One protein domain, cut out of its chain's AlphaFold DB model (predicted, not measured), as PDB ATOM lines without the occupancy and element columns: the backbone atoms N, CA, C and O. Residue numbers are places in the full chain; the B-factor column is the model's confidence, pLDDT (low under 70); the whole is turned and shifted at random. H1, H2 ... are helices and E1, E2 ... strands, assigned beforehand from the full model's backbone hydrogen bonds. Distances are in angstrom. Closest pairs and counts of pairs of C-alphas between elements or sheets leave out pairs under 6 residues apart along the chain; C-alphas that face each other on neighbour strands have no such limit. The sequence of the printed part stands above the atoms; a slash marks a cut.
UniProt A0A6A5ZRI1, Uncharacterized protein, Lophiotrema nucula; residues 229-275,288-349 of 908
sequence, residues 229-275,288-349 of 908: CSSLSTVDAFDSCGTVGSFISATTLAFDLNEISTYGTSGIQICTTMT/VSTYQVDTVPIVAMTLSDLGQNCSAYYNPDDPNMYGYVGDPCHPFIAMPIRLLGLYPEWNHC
ATOM      1  N   CYS A 229     -73.434  93.011 -38.767       79.19
ATOM      2  CA  CYS A 229     -74.399  92.072 -38.199       79.19
ATOM      3  C   CYS A 229     -74.339  92.060 -36.672       79.19
ATOM      4  O   CYS A 229     -73.265  91.885 -36.098       79.19
ATOM      5  N   SER A 230     -75.504  92.186 -36.031       78.44
ATOM      6  CA  SER A 230     -75.667  92.067 -34.581       78.44
ATOM      7  C   SER A 230     -76.742  91.033 -34.237       78.44
ATOM      8  O   SER A 230     -77.831  91.026 -34.814       78.44
ATOM      9  N   SER A 231     -76.424  90.136 -33.305       76.06
ATOM     10  CA  SER A 231     -77.339  89.124 -32.764       76.06
ATOM     11  C   SER A 231     -77.947  89.628 -31.458       76.06
ATOM     12  O   SER A 231     -77.211  89.879 -30.504       76.06
ATOM     13  N   LEU A 232     -79.272  89.751 -31.408       79.06
ATOM     14  CA  LEU A 232     -80.007  90.406 -30.329       79.06
ATOM     15  C   LEU A 232     -80.897  89.388 -29.607       79.06
ATOM     16  O   LEU A 232     -81.678  88.665 -30.231       79.06
ATOM     17  N   SER A 233     -80.784  89.325 -28.280       79.50
ATOM     18  CA  SER A 233     -81.613  88.453 -27.433       79.50
ATOM     19  C   SER A 233     -83.093  88.820 -27.505       79.50
ATOM     20  O   SER A 233     -83.950  87.936 -27.508       79.50
ATOM     21  N   THR A 234     -83.365  90.118 -27.588       81.56
ATOM     22  CA  THR A 234     -84.671  90.776 -27.534       81.56
ATOM     23  C   THR A 234     -84.550  92.133 -28.229       81.56
ATOM     24  O   THR A 234     -83.484  92.749 -28.200       81.56
ATOM     25  N   VAL A 235     -85.624  92.587 -28.873       85.31
ATOM     26  CA  VAL A 235     -85.754  93.937 -29.435       85.31
ATOM     27  C   VAL A 235     -87.180  94.390 -29.167       85.31
ATOM     28  O   VAL A 235     -88.131  93.831 -29.718       85.31
ATOM     29  N   ASP A 236     -87.306  95.392 -28.309       87.81
ATOM     30  CA  ASP A 236     -88.557  95.805 -27.693       87.81
ATOM     31  C   ASP A 236     -88.682  97.324 -27.846       87.81
ATOM     32  O   ASP A 236     -87.738  98.063 -27.560       87.81
ATOM     33  N   ALA A 237     -89.843  97.799 -28.291       86.00
ATOM     34  CA  ALA A 237     -90.151  99.223 -28.331       86.00
ATOM     35  C   ALA A 237     -91.032  99.603 -27.133       86.00
ATOM     36  O   ALA A 237     -91.903  98.833 -26.725       86.00
ATOM     37  N   PHE A 238     -90.820 100.798 -26.584       82.00
ATOM     38  CA  PHE A 238     -91.553 101.323 -25.433       82.00
ATOM     39  C   PHE A 238     -92.002 102.765 -25.686       82.00
ATOM     40  O   PHE A 238     -91.332 103.521 -26.390       82.00
ATOM     41  N   ASP A 239     -93.121 103.156 -25.087       81.75
ATOM     42  CA  ASP A 239     -93.555 104.546 -24.955       81.75
ATOM     43  C   ASP A 239     -93.843 104.886 -23.478       81.75
ATOM     44  O   ASP A 239     -93.525 104.126 -22.562       81.75
ATOM     45  N   SER A 240     -94.444 106.049 -23.219       77.56
ATOM     46  CA  SER A 240     -94.809 106.487 -21.865       77.56
ATOM     47  C   SER A 240     -95.969 105.704 -21.224       77.56
ATOM     48  O   SER A 240     -96.335 105.994 -20.083       77.56
ATOM     49  N   CYS A 241     -96.560 104.740 -21.935       78.75
ATOM     50  CA  CYS A 241     -97.685 103.915 -21.501       78.75
ATOM     51  C   CYS A 241     -97.330 102.419 -21.373       78.75
ATOM     52  O   CYS A 241     -98.018 101.712 -20.632       78.75
ATOM     53  N   GLY A 242     -96.278 101.931 -22.038       86.06
ATOM     54  CA  GLY A 242     -95.781 100.558 -21.889       86.06
ATOM     55  C   GLY A 242     -94.947 100.080 -23.079       86.06
ATOM     56  O   GLY A 242     -94.321 100.878 -23.769       86.06
ATOM     57  N   THR A 243     -94.938  98.767 -23.326       84.69
ATOM     58  CA  THR A 243     -94.415  98.203 -24.578       84.69
ATOM     59  C   THR A 243     -95.325  98.553 -25.756       84.69
ATOM     60  O   THR A 243     -96.553  98.482 -25.661       84.69
ATOM     61  N   VAL A 244     -94.718  98.886 -26.894       88.12
ATOM     62  CA  VAL A 244     -95.405  99.198 -28.150       88.12
ATOM     63  C   VAL A 244     -95.166  98.061 -29.140       88.12
ATOM     64  O   VAL A 244     -94.036  97.775 -29.526       88.12
ATOM     65  N   GLY A 245     -96.245  97.414 -29.578       91.88
ATOM     66  CA  GLY A 245     -96.174  96.299 -30.524       91.88
ATOM     67  C   GLY A 245     -95.718  94.976 -29.909       91.88
ATOM     68  O   GLY A 245     -95.911  94.723 -28.721       91.88
ATOM     69  N   SER A 246     -95.157  94.107 -30.752       91.06
ATOM     70  CA  SER A 246     -94.573  92.825 -30.329       91.06
ATOM     71  C   SER A 246     -93.055  92.940 -30.198       91.06
ATOM     72  O   SER A 246     -92.423  93.609 -31.010       91.06
ATOM     73  N   PHE A 247     -92.466  92.248 -29.222       87.94
ATOM     74  CA  PHE A 247     -91.011  92.128 -29.107       87.94
ATOM     75  C   PHE A 247     -90.437  91.093 -30.084       87.94
ATOM     76  O   PHE A 247     -91.110  90.124 -30.452       87.94
ATOM     77  N   ILE A 248     -89.173  91.268 -30.476       85.94
ATOM     78  CA  ILE A 248     -88.450  90.361 -31.379       85.94
ATOM     79  C   ILE A 248     -87.370  89.601 -30.596       85.94
ATOM     80  O   ILE A 248     -86.266  90.097 -30.392       85.94
ATOM     81  N   SER A 249     -87.664  88.377 -30.153       89.31
ATOM     82  CA  SER A 249     -86.689  87.540 -29.436       89.31
ATOM     83  C   SER A 249     -85.737  86.784 -30.371       89.31
ATOM     84  O   SER A 249     -86.183  86.235 -31.378       89.31
ATOM     85  N   ALA A 250     -84.473  86.645 -29.963       85.69
ATOM     86  CA  ALA A 250     -83.439  85.809 -30.586       85.69
ATOM     87  C   ALA A 250     -83.223  86.067 -32.092       85.69
ATOM     88  O   ALA A 250     -83.041  85.138 -32.881       85.69
ATOM     89  N   THR A 251     -83.246  87.339 -32.492       82.94
ATOM     90  CA  THR A 251     -83.073  87.765 -33.886       82.94
ATOM     91  C   THR A 251     -81.612  88.078 -34.215       82.94
ATOM     92  O   THR A 251     -80.805  88.380 -33.339       82.94
ATOM     93  N   THR A 252     -81.247  88.022 -35.494       83.75
ATOM     94  CA  THR A 252     -79.982  88.580 -35.993       83.75
ATOM     95  C   THR A 252     -80.316  89.622 -37.042       83.75
ATOM     96  O   THR A 252     -80.905  89.296 -38.072       83.75
ATOM     97  N   LEU A 253     -79.948  90.873 -36.775       82.69
ATOM     98  CA  LEU A 253     -80.169  91.984 -37.690       82.69
ATOM     99  C   LEU A 253     -78.862  92.309 -38.416       82.69
ATOM    100  O   LEU A 253     -77.810  92.478 -37.797       82.69
ATOM    101  N   ALA A 254     -78.951  92.377 -39.742       83.94
ATOM    102  CA  ALA A 254     -77.901  92.868 -40.621       83.94
ATOM    103  C   ALA A 254     -78.267  94.284 -41.069       83.94
ATOM    104  O   ALA A 254     -79.382  94.512 -41.545       83.94
ATOM    105  N   PHE A 255     -77.332  95.215 -40.933       83.56
ATOM    106  CA  PHE A 255     -77.497  96.614 -41.307       83.56
ATOM    107  C   PHE A 255     -76.409  97.016 -42.304       83.56
ATOM    108  O   PHE A 255     -75.245  96.635 -42.157       83.56
ATOM    109  N   ASP A 256     -76.766  97.833 -43.294       84.69
ATOM    110  CA  ASP A 256     -75.760  98.605 -44.023       84.69
ATOM    111  C   ASP A 256     -75.113  99.605 -43.046       84.69
ATOM    112  O   ASP A 256     -75.792 100.154 -42.173       84.69
ATOM    113  N   LEU A 257     -73.809  99.863 -43.177       80.12
ATOM    114  CA  LEU A 257     -73.101 100.793 -42.290       80.12
ATOM    115  C   LEU A 257     -73.710 102.210 -42.333       80.12
ATOM    116  O   LEU A 257     -73.667 102.926 -41.339       80.12
ATOM    117  N   ASN A 258     -74.320 102.588 -43.462       86.31
ATOM    118  CA  ASN A 258     -74.987 103.877 -43.665       86.31
ATOM    119  C   ASN A 258     -76.411 103.937 -43.069       86.31
ATOM    120  O   ASN A 258     -77.020 105.005 -43.047       86.31
ATOM    121  N   GLU A 259     -76.964 102.810 -42.606       84.62
ATOM    122  CA  GLU A 259     -78.282 102.742 -41.949       84.62
ATOM    123  C   GLU A 259     -78.187 102.857 -40.420       84.62
ATOM    124  O   GLU A 259     -79.205 103.069 -39.758       84.62
ATOM    125  N   ILE A 260     -76.976 102.751 -39.860       86.56
ATOM    126  CA  ILE A 260     -76.706 102.918 -38.431       86.56
ATOM    127  C   ILE A 260     -76.308 104.368 -38.151       86.56
ATOM    128  O   ILE A 260     -75.478 104.967 -38.838       86.56
ATOM    129  N   SER A 261     -76.879 104.933 -37.094       87.75
ATOM    130  CA  SER A 261     -76.579 106.289 -36.649       87.75
ATOM    131  C   SER A 261     -76.567 106.382 -35.128       87.75
ATOM    132  O   SER A 261     -77.166 105.556 -34.442       87.75
ATOM    133  N   THR A 262     -75.854 107.368 -34.599       86.81
ATOM    134  CA  THR A 262     -75.771 107.676 -33.172       86.81
ATOM    135  C   THR A 262     -76.434 109.015 -32.873       86.81
ATOM    136  O   THR A 262     -76.549 109.891 -33.737       86.81
ATOM    137  N   TYR A 263     -76.877 109.193 -31.631       81.69
ATOM    138  CA  TYR A 263     -77.334 110.495 -31.153       81.69
ATOM    139  C   TYR A 263     -76.136 111.420 -30.891       81.69
ATOM    140  O   TYR A 263     -75.269 111.128 -30.065       81.69
ATOM    141  N   GLY A 264     -76.080 112.538 -31.615       81.56
ATOM    142  CA  GLY A 264     -74.985 113.500 -31.553       81.56
ATOM    143  C   GLY A 264     -74.935 114.276 -30.237       81.56
ATOM    144  O   GLY A 264     -75.956 114.699 -29.697       81.56
ATOM    145  N   THR A 265     -73.716 114.527 -29.753       70.75
ATOM    146  CA  THR A 265     -73.443 115.183 -28.457       70.75
ATOM    147  C   THR A 265     -73.947 116.636 -28.397       70.75
ATOM    148  O   THR A 265     -74.264 117.172 -27.335       70.75
ATOM    149  N   SER A 266     -74.026 117.294 -29.554       63.66
ATOM    150  CA  SER A 266     -74.285 118.723 -29.698       63.66
ATOM    151  C   SER A 266     -75.774 119.014 -29.902       63.66
ATOM    152  O   SER A 266     -76.215 119.234 -31.031       63.66
ATOM    153  N   GLY A 267     -76.556 119.043 -28.819       57.38
ATOM    154  CA  GLY A 267     -77.956 119.488 -28.901       57.38
ATOM    155  C   GLY A 267     -78.804 119.367 -27.634       57.38
ATOM    156  O   GLY A 267     -79.791 120.085 -27.516       57.38
ATOM    157  N   ILE A 268     -78.435 118.515 -26.670       56.41
ATOM    158  CA  ILE A 268     -79.248 118.289 -25.457       56.41
ATOM    159  C   ILE A 268     -79.029 119.426 -24.447       56.41
ATOM    160  O   ILE A 268     -78.339 119.292 -23.437       56.41
ATOM    161  N   GLN A 269     -79.638 120.579 -24.721       49.78
ATOM    162  CA  GLN A 269     -79.803 121.637 -23.733       49.78
ATOM    163  C   GLN A 269     -81.032 121.314 -22.874       49.78
ATOM    164  O   GLN A 269     -82.164 121.592 -23.262       49.78
ATOM    165  N   ILE A 270     -80.813 120.721 -21.695       55.09
ATOM    166  CA  ILE A 270     -81.891 120.411 -20.745       55.09
ATOM    167  C   ILE A 270     -82.432 121.718 -20.147       55.09
ATOM    168  O   ILE A 270     -81.937 122.230 -19.140       55.09
ATOM    169  N   CYS A 271     -83.459 122.279 -20.784       44.47
ATOM    170  CA  CYS A 271     -84.115 123.514 -20.364       44.47
ATOM    171  C   CYS A 271     -85.096 123.251 -19.210       44.47
ATOM    172  O   CYS A 271     -86.313 123.244 -19.402       44.47
ATOM    173  N   THR A 272     -84.567 123.043 -18.001       50.09
ATOM    174  CA  THR A 272     -85.358 122.833 -16.776       50.09
ATOM    175  C   THR A 272     -86.079 124.118 -16.353       50.09
ATOM    176  O   THR A 272     -85.578 124.901 -15.541       50.09
ATOM    177  N   THR A 273     -87.274 124.357 -16.890       48.34
ATOM    178  CA  THR A 273     -88.109 125.503 -16.510       48.34
ATOM    179  C   THR A 273     -88.817 125.238 -15.178       48.34
ATOM    180  O   THR A 273     -89.829 124.543 -15.109       48.34
ATOM    181  N   MET A 274     -88.299 125.817 -14.090       46.12
ATOM    182  CA  MET A 274     -89.016 125.862 -12.810       46.12
ATOM    183  C   MET A 274     -90.216 126.814 -12.910       46.12
ATOM    184  O   MET A 274     -90.071 128.028 -12.759       46.12
ATOM    185  N   THR A 275     -91.408 126.272 -13.154       47.81
ATOM    186  CA  THR A 275     -92.660 127.039 -13.137       47.81
ATOM    187  C   THR A 275     -93.158 127.242 -11.702       47.81
ATOM    188  O   THR A 275     -93.777 126.344 -11.140       47.81
ATOM    189  N   VAL A 288     -92.727 119.894 -10.164       49.84
ATOM    190  CA  VAL A 288     -93.125 119.617 -11.556       49.84
ATOM    191  C   VAL A 288     -92.027 120.098 -12.512       49.84
ATOM    192  O   VAL A 288     -92.123 121.162 -13.123       49.84
ATOM    193  N   SER A 289     -90.958 119.311 -12.632       48.88
ATOM    194  CA  SER A 289     -89.913 119.538 -13.639       48.88
ATOM    195  C   SER A 289     -90.458 119.249 -15.039       48.88
ATOM    196  O   SER A 289     -90.711 118.095 -15.384       48.88
ATOM    197  N   THR A 290     -90.627 120.288 -15.860       49.22
ATOM    198  CA  THR A 290     -91.037 120.128 -17.263       49.22
ATOM    199  C   THR A 290     -89.802 120.136 -18.157       49.22
ATOM    200  O   THR A 290     -89.160 121.169 -18.332       49.22
ATOM    201  N   TYR A 291     -89.458 118.981 -18.724       52.22
ATOM    202  CA  TYR A 291     -88.283 118.828 -19.580       52.22
ATOM    203  C   TYR A 291     -88.628 119.171 -21.036       52.22
ATOM    204  O   TYR A 291     -89.326 118.422 -21.719       52.22
ATOM    205  N   GLN A 292     -88.132 120.311 -21.519       47.50
ATOM    206  CA  GLN A 292     -88.003 120.586 -22.952       47.50
ATOM    207  C   GLN A 292     -86.601 120.153 -23.391       47.50
ATOM    208  O   GLN A 292     -85.611 120.598 -22.808       47.50
ATOM    209  N   VAL A 293     -86.533 119.290 -24.404       54.97
ATOM    210  CA  VAL A 293     -85.297 118.880 -25.079       54.97
ATOM    211  C   VAL A 293     -85.527 119.049 -26.576       54.97
ATOM    212  O   VAL A 293     -86.503 118.527 -27.120       54.97
ATOM    213  N   ASP A 294     -84.661 119.832 -27.213       60.25
ATOM    214  CA  ASP A 294     -84.685 120.058 -28.656       60.25
ATOM    215  C   ASP A 294     -84.274 118.791 -29.423       60.25
ATOM    216  O   ASP A 294     -83.650 117.879 -28.880       60.25
ATOM    217  N   THR A 295     -84.632 118.716 -30.708       65.19
ATOM    218  CA  THR A 295     -84.374 117.535 -31.546       65.19
ATOM    219  C   THR A 295     -82.878 117.235 -31.639       65.19
ATOM    220  O   THR A 295     -82.139 117.955 -32.315       65.19
ATOM    221  N   VAL A 296     -82.443 116.158 -30.983       71.94
ATOM    222  CA  VAL A 296     -81.043 115.717 -30.964       71.94
ATOM    223  C   VAL A 296     -80.601 115.364 -32.389       71.94
ATOM    224  O   VAL A 296     -81.287 114.577 -33.048       71.94
ATOM    225  N   PRO A 297     -79.488 115.923 -32.903       79.69
ATOM    226  CA  PRO A 297     -79.039 115.622 -34.255       79.69
ATOM    227  C   PRO A 297     -78.593 114.161 -34.353       79.69
ATOM    228  O   PRO A 297     -77.755 113.699 -33.583       79.69
ATOM    229  N   ILE A 298     -79.146 113.446 -35.328       82.31
ATOM    230  CA  ILE A 298     -78.752 112.077 -35.665       82.31
ATOM    231  C   ILE A 298     -77.506 112.148 -36.559       82.31
ATOM    232  O   ILE A 298     -77.508 112.852 -37.571       82.31
ATOM    233  N   VAL A 299     -76.443 111.433 -36.185       85.25
ATOM    234  CA  VAL A 299     -75.139 111.425 -36.870       85.25
ATOM    235  C   VAL A 299     -74.860 110.018 -37.397       85.25
ATOM    236  O   VAL A 299     -75.071 109.046 -36.681       85.25
ATOM    237  N   ALA A 300     -74.405 109.869 -38.643       86.19
ATOM    238  CA  ALA A 300     -74.071 108.551 -39.195       86.19
ATOM    239  C   ALA A 300     -72.925 107.894 -38.402       86.19
ATOM    240  O   ALA A 300     -71.918 108.550 -38.124       86.19
ATOM    241  N   MET A 301     -73.067 106.614 -38.041       83.06
ATOM    242  CA  MET A 301     -72.057 105.916 -37.241       83.06
ATOM    243  C   MET A 301     -70.793 105.647 -38.067       83.06
ATOM    244  O   MET A 301     -70.855 105.179 -39.205       83.06
ATOM    245  N   THR A 302     -69.628 105.878 -37.469       82.75
ATOM    246  CA  THR A 302     -68.327 105.578 -38.069       82.75
ATOM    247  C   THR A 302     -67.688 104.338 -37.441       82.75
ATOM    248  O   THR A 302     -67.917 103.994 -36.283       82.75
ATOM    249  N   LEU A 303     -66.787 103.683 -38.180       77.00
ATOM    250  CA  LEU A 303     -65.959 102.586 -37.649       77.00
ATOM    251  C   LEU A 303     -65.041 103.018 -36.485       77.00
ATOM    252  O   LEU A 303     -64.545 102.163 -35.756       77.00
ATOM    253  N   SER A 304     -64.820 104.324 -36.300       73.56
ATOM    254  CA  SER A 304     -64.107 104.901 -35.153       73.56
ATOM    255  C   SER A 304     -64.913 104.813 -33.854       73.56
ATOM    256  O   SER A 304     -64.326 104.598 -32.795       73.56
ATOM    257  N   ASP A 305     -66.240 104.939 -33.932       72.31
ATOM    258  CA  ASP A 305     -67.136 104.917 -32.767       72.31
ATOM    259  C   ASP A 305     -67.259 103.494 -32.197       72.31
ATOM    260  O   ASP A 305     -67.339 103.294 -30.991       72.31
ATOM    261  N   LEU A 306     -67.144 102.486 -33.068       71.06
ATOM    262  CA  LEU A 306     -67.064 101.066 -32.705       71.06
ATOM    263  C   LEU A 306     -65.708 100.652 -32.095       71.06
ATOM    264  O   LEU A 306     -65.565  99.532 -31.609       71.06
ATOM    265  N   GLY A 307     -64.686 101.512 -32.159       67.94
ATOM    266  CA  GLY A 307     -63.303 101.163 -31.808       67.94
ATOM    267  C   GLY A 307     -62.910 101.367 -30.340       67.94
ATOM    268  O   GLY A 307     -61.796 100.992 -29.962       67.94
ATOM    269  N   GLN A 308     -63.764 101.982 -29.516       65.00
ATOM    270  CA  GLN A 308     -63.378 102.485 -28.191       65.00
ATOM    271  C   GLN A 308     -63.733 101.499 -27.068       65.00
ATOM    272  O   GLN A 308     -64.842 101.466 -26.550       65.00
ATOM    273  N   ASN A 309     -62.756 100.677 -26.671       56.16
ATOM    274  CA  ASN A 309     -62.893  99.730 -25.560       56.16
ATOM    275  C   ASN A 309     -62.717 100.431 -24.197       56.16
ATOM    276  O   ASN A 309     -61.598 100.526 -23.684       56.16
ATOM    277  N   CYS A 310     -63.816 100.920 -23.619       58.31
ATOM    278  CA  CYS A 310     -63.831 101.647 -22.348       58.31
ATOM    279  C   CYS A 310     -64.401 100.801 -21.197       58.31
ATOM    280  O   CYS A 310     -65.602 100.783 -20.941       58.31
ATOM    281  N   SER A 311     -63.541 100.109 -20.453       55.03
ATOM    282  CA  SER A 311     -63.973  99.193 -19.390       55.03
ATOM    283  C   SER A 311     -64.088  99.859 -18.003       55.03
ATOM    284  O   SER A 311     -63.197  99.679 -17.169       55.03
ATOM    285  N   ALA A 312     -65.176 100.596 -17.726       47.19
ATOM    286  CA  ALA A 312     -65.522 101.030 -16.360       47.19
ATOM    287  C   ALA A 312     -67.016 101.389 -16.164       47.19
ATOM    288  O   ALA A 312     -67.477 102.406 -16.660       47.19
ATOM    289  N   TYR A 313     -67.721 100.594 -15.346       55.09
ATOM    290  CA  TYR A 313     -68.983 100.937 -14.656       55.09
ATOM    291  C   TYR A 313     -70.110 101.569 -15.509       55.09
ATOM    292  O   TYR A 313     -70.562 102.681 -15.245       55.09
ATOM    293  N   TYR A 314     -70.618 100.814 -16.486       49.19
ATOM    294  CA  TYR A 314     -71.901 101.077 -17.151       49.19
ATOM    295  C   TYR A 314     -72.975 100.116 -16.623       49.19
ATOM    296  O   TYR A 314     -72.702  98.922 -16.463       49.19
ATOM    297  N   ASN A 315     -74.182 100.627 -16.358       58.06
ATOM    298  CA  ASN A 315     -75.355  99.821 -16.014       58.06
ATOM    299  C   ASN A 315     -76.380  99.912 -17.163       58.06
ATOM    300  O   ASN A 315     -77.063 100.934 -17.246       58.06
ATOM    301  N   PRO A 316     -76.484  98.898 -18.044       53.28
ATOM    302  CA  PRO A 316     -77.363  98.954 -19.215       53.28
ATOM    303  C   PRO A 316     -78.854  98.945 -18.844       53.28
ATOM    304  O   PRO A 316     -79.677  99.439 -19.608       53.28
ATOM    305  N   ASP A 317     -79.198  98.430 -17.658       54.16
ATOM    306  CA  ASP A 317     -80.581  98.256 -17.204       54.16
ATOM    307  C   ASP A 317     -81.200  99.529 -16.583       54.16
ATOM    308  O   ASP A 317     -82.354  99.498 -16.151       54.16
ATOM    309  N   ASP A 318     -80.466 100.652 -16.504       60.81
ATOM    310  CA  ASP A 318     -81.008 101.929 -16.014       60.81
ATOM    311  C   ASP A 318     -81.436 102.851 -17.176       60.81
ATOM    312  O   ASP A 318     -80.590 103.521 -17.782       60.81
ATOM    313  N   PRO A 319     -82.747 102.984 -17.461       54.50
ATOM    314  CA  PRO A 319     -83.231 103.859 -18.523       54.50
ATOM    315  C   PRO A 319     -83.032 105.355 -18.234       54.50
ATOM    316  O   PRO A 319     -83.371 106.177 -19.080       54.50
ATOM    317  N   ASN A 320     -82.491 105.740 -17.071       58.09
ATOM    318  CA  ASN A 320     -82.214 107.133 -16.710       58.09
ATOM    319  C   ASN A 320     -80.805 107.612 -17.112       58.09
ATOM    320  O   ASN A 320     -80.450 108.760 -16.830       58.09
ATOM    321  N   MET A 321     -80.022 106.794 -17.828       59.09
ATOM    322  CA  MET A 321     -78.662 107.096 -18.320       59.09
ATOM    323  C   MET A 321     -78.562 108.244 -19.361       59.09
ATOM    324  O   MET A 321     -77.528 108.419 -20.004       59.09
ATOM    325  N   TYR A 322     -79.587 109.095 -19.500       61.00
ATOM    326  CA  TYR A 322     -79.633 110.255 -20.411       61.00
ATOM    327  C   TYR A 322     -78.449 111.230 -20.268       61.00
ATOM    328  O   TYR A 322     -78.127 111.951 -21.210       61.00
ATOM    329  N   GLY A 323     -77.786 111.261 -19.105       68.19
ATOM    330  CA  GLY A 323     -76.604 112.095 -18.859       68.19
ATOM    331  C   GLY A 323     -75.355 111.712 -19.667       68.19
ATOM    332  O   GLY A 323     -74.399 112.483 -19.672       68.19
ATOM    333  N   TYR A 324     -75.361 110.559 -20.345       67.38
ATOM    334  CA  TYR A 324     -74.219 110.021 -21.095       67.38
ATOM    335  C   TYR A 324     -74.355 110.149 -22.620       67.38
ATOM    336  O   TYR A 324     -73.515 109.625 -23.351       67.38
ATOM    337  N   VAL A 325     -75.380 110.837 -23.141       68.56
ATOM    338  CA  VAL A 325     -75.509 111.020 -24.598       68.56
ATOM    339  C   VAL A 325     -74.333 111.844 -25.124       68.56
ATOM    340  O   VAL A 325     -74.193 113.033 -24.835       68.56
ATOM    341  N   GLY A 326     -73.489 111.189 -25.919       73.81
ATOM    342  CA  GLY A 326     -72.249 111.754 -26.435       73.81
ATOM    343  C   GLY A 326     -70.980 111.356 -25.683       73.81
ATOM    344  O   GLY A 326     -69.914 111.876 -26.009       73.81
ATOM    345  N   ASP A 327     -71.065 110.419 -24.739       77.94
ATOM    346  CA  ASP A 327     -69.912 109.622 -24.338       77.94
ATOM    347  C   ASP A 327     -69.519 108.676 -25.498       77.94
ATOM    348  O   ASP A 327     -70.300 107.784 -25.845       77.94
ATOM    349  N   PRO A 328     -68.333 108.829 -26.123       73.69
ATOM    350  CA  PRO A 328     -67.904 107.964 -27.224       73.69
ATOM    351  C   PRO A 328     -67.610 106.520 -26.784       73.69
ATOM    352  O   PRO A 328     -67.443 105.652 -27.637       73.69
ATOM    353  N   CYS A 329     -67.551 106.255 -25.476       78.44
ATOM    354  CA  CYS A 329     -67.479 104.910 -24.912       78.44
ATOM    355  C   CYS A 329     -68.835 104.185 -24.895       78.44
ATOM    356  O   CYS A 329     -68.868 102.955 -24.889       78.44
ATOM    357  N   HIS A 330     -69.945 104.932 -24.884       80.31
ATOM    358  CA  HIS A 330     -71.307 104.409 -24.738       80.31
ATOM    359  C   HIS A 330     -72.247 105.028 -25.799       80.31
ATOM    360  O   HIS A 330     -73.194 105.744 -25.461       80.31
ATOM    361  N   PRO A 331     -71.983 104.807 -27.106       77.94
ATOM    362  CA  PRO A 331     -72.728 105.450 -28.183       77.94
ATOM    363  C   PRO A 331     -74.173 104.937 -28.272       77.94
ATOM    364  O   PRO A 331     -74.427 103.811 -28.698       77.94
ATOM    365  N   PHE A 332     -75.134 105.802 -27.944       79.44
ATOM    366  CA  PHE A 332     -76.563 105.542 -28.125       79.44
ATOM    367  C   PHE A 332     -76.891 105.411 -29.620       79.44
ATOM    368  O   PHE A 332     -76.841 106.404 -30.355       79.44
ATOM    369  N   ILE A 333     -77.223 104.197 -30.065       83.75
ATOM    370  CA  ILE A 333     -77.584 103.903 -31.457       83.75
ATOM    371  C   ILE A 333     -79.058 104.250 -31.697       83.75
ATOM    372  O   ILE A 333     -79.947 103.650 -31.097       83.75
ATOM    373  N   ALA A 334     -79.318 105.182 -32.611       84.38
ATOM    374  CA  ALA A 334     -80.667 105.516 -33.056       84.38
ATOM    375  C   ALA A 334     -81.236 104.393 -33.942       84.38
ATOM    376  O   ALA A 334     -80.524 103.828 -34.778       84.38
ATOM    377  N   MET A 335     -82.526 104.068 -33.783       83.06
ATOM    378  CA  MET A 335     -83.136 102.941 -34.501       83.06
ATOM    379  C   MET A 335     -83.084 103.141 -36.032       83.06
ATOM    380  O   MET A 335     -83.613 104.140 -36.529       83.06
ATOM    381  N   PRO A 336     -82.525 102.190 -36.808       85.88
ATOM    382  CA  PRO A 336     -82.505 102.281 -38.265       85.88
ATOM    383  C   PRO A 336     -83.914 102.382 -38.860       85.88
ATOM    384  O   PRO A 336     -84.800 101.588 -38.537       85.88
ATOM    385  N   ILE A 337     -84.111 103.317 -39.795       83.50
ATOM    386  CA  ILE A 337     -85.426 103.646 -40.383       83.50
ATOM    387  C   ILE A 337     -86.111 102.419 -41.014       83.50
ATOM    388  O   ILE A 337     -87.336 102.307 -40.985       83.50
ATOM    389  N   ARG A 338     -85.345 101.449 -41.536       84.06
ATOM    390  CA  ARG A 338     -85.910 100.189 -42.048       84.06
ATOM    391  C   ARG A 338     -86.588  99.344 -40.970       84.06
ATOM    392  O   ARG A 338     -87.573  98.687 -41.285       84.06
ATOM    393  N   LEU A 339     -86.109  99.363 -39.727       83.56
ATOM    394  CA  LEU A 339     -86.709  98.594 -38.634       83.56
ATOM    395  C   LEU A 339     -88.063  99.197 -38.220       83.56
ATOM    396  O   LEU A 339     -89.045  98.467 -38.115       83.56
ATOM    397  N   LEU A 340     -88.154 100.531 -38.151       84.56
ATOM    398  CA  LEU A 340     -89.422 101.271 -38.007       84.56
ATOM    399  C   LEU A 340     -90.388 101.054 -39.192       84.56
ATOM    400  O   LEU A 340     -91.606 101.128 -39.033       84.56
ATOM    401  N   GLY A 341     -89.856 100.775 -40.386       85.00
ATOM    402  CA  GLY A 341     -90.639 100.397 -41.566       85.00
ATOM    403  C   GLY A 341     -91.138  98.944 -41.564       85.00
ATOM    404  O   GLY A 341     -92.139  98.654 -42.217       85.00
ATOM    405  N   LEU A 342     -90.468  98.039 -40.842       85.31
ATOM    406  CA  LEU A 342     -90.880  96.637 -40.675       85.31
ATOM    407  C   LEU A 342     -91.938  96.466 -39.577       85.31
ATOM    408  O   LEU A 342     -92.825  95.627 -39.724       85.31
ATOM    409  N   TYR A 343     -91.856  97.274 -38.518       88.81
ATOM    410  CA  TYR A 343     -92.766  97.262 -37.370       88.81
ATOM    411  C   TYR A 343     -93.502  98.605 -37.300       88.81
ATOM    412  O   TYR A 343     -93.125  99.481 -36.517       88.81
ATOM    413  N   PRO A 344     -94.513  98.832 -38.164       87.06
ATOM    414  CA  PRO A 344     -95.132 100.142 -38.327       87.06
ATOM    415  C   PRO A 344     -95.771 100.682 -37.042       87.06
ATOM    416  O   PRO A 344     -95.863 101.900 -36.879       87.06
ATOM    417  N   GLU A 345     -96.162  99.811 -36.114       86.56
ATOM    418  CA  GLU A 345     -96.644 100.175 -34.785       86.56
ATOM    419  C   GLU A 345     -95.584 100.887 -33.922       86.56
ATOM    420  O   GLU A 345     -95.938 101.765 -33.136       86.56
ATOM    421  N   TRP A 346     -94.289 100.610 -34.126       88.25
ATOM    422  CA  TRP A 346     -93.185 101.282 -33.426       88.25
ATOM    423  C   TRP A 346     -93.023 102.756 -33.837       88.25
ATOM    424  O   TRP A 346     -92.421 103.525 -33.094       88.25
ATOM    425  N   ASN A 347     -93.633 103.211 -34.942       80.06
ATOM    426  CA  ASN A 347     -93.664 104.643 -35.296       80.06
ATOM    427  C   ASN A 347     -94.481 105.502 -34.309       80.06
ATOM    428  O   ASN A 347     -94.452 106.731 -34.399       80.06
ATOM    429  N   HIS A 348     -95.223 104.884 -33.382       73.56
ATOM    430  CA  HIS A 348     -95.897 105.589 -32.289       73.56
ATOM    431  C   HIS A 348     -95.007 105.817 -31.057       73.56
ATOM    432  O   HIS A 348     -95.338 106.680 -30.240       73.56
ATOM    433  N   CYS A 349     -93.847 105.158 -30.960       69.50
ATOM    434  CA  CYS A 349     -92.770 105.603 -30.078       69.50
ATOM    435  C   CYS A 349     -92.289 106.969 -30.586       69.50
ATOM    436  O   CYS A 349     -91.648 107.069 -31.632       69.50
TER     437      CYS A 349
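This is residues 229 to 275 and 288 to 349 of the 908 residues of an uncharacterized protein of Lophiotrema nucula (UniProt A0A6A5ZRI1). With little regular structure, this is mostly loop holding three separate two-stranded antiparallel ribbons: hairpin E1-E2 at one end, E4-E5 at the far end, E3-E6 between. Short helices H2 and H3 are near each other; H1 touches no helix. The 109 printed residues, 36 in named elements, run E1 E2 E3 E4 E5 E6 H1 H2 H3, class mixed. The whole is only just compact, close to loose: radius of gyration of the C-alphas 15.5 A, spans 46 by 34 by 26 A.

Within hydrogen-bond range, E1 (residues 229 to 232) and E2 (251 to 255) have N 230 and O 253, 2.9 A; E3 (261 to 263) and E6 (298 to 300), N 262 and O 299, 2.8 A; E4 (271 to 273) and E5 (290 to 292), N 271 and O 292, 3.4 A. H2 (337 to 342) and H3 (344 to 348) are close but not clearly touching, closest C-alphas Leu 340 and Trp 346, 5.9 A. Every O i to N i+4 pair is within range in H2, 0 of 1 in H3 but 2 of 2 O i to N i+3; H1 (321 to 324) is too short for an i+4 pair.

E2 spans 12.8 A. E1 begins at C-alpha 229 (-74.399, 92.072, -38.199); H3 ends at C-alpha 348 (-95.897, 105.589, -32.289).

Across the cut, residues 276 to 287, C-alphas 275 and 288 are 7.6 A apart. Links E1 to E2, E6 to H1 and H1 to H2 are long. pLDDT is under 70 at 266 to 275, 288 to 295, 307 to 325 and 349.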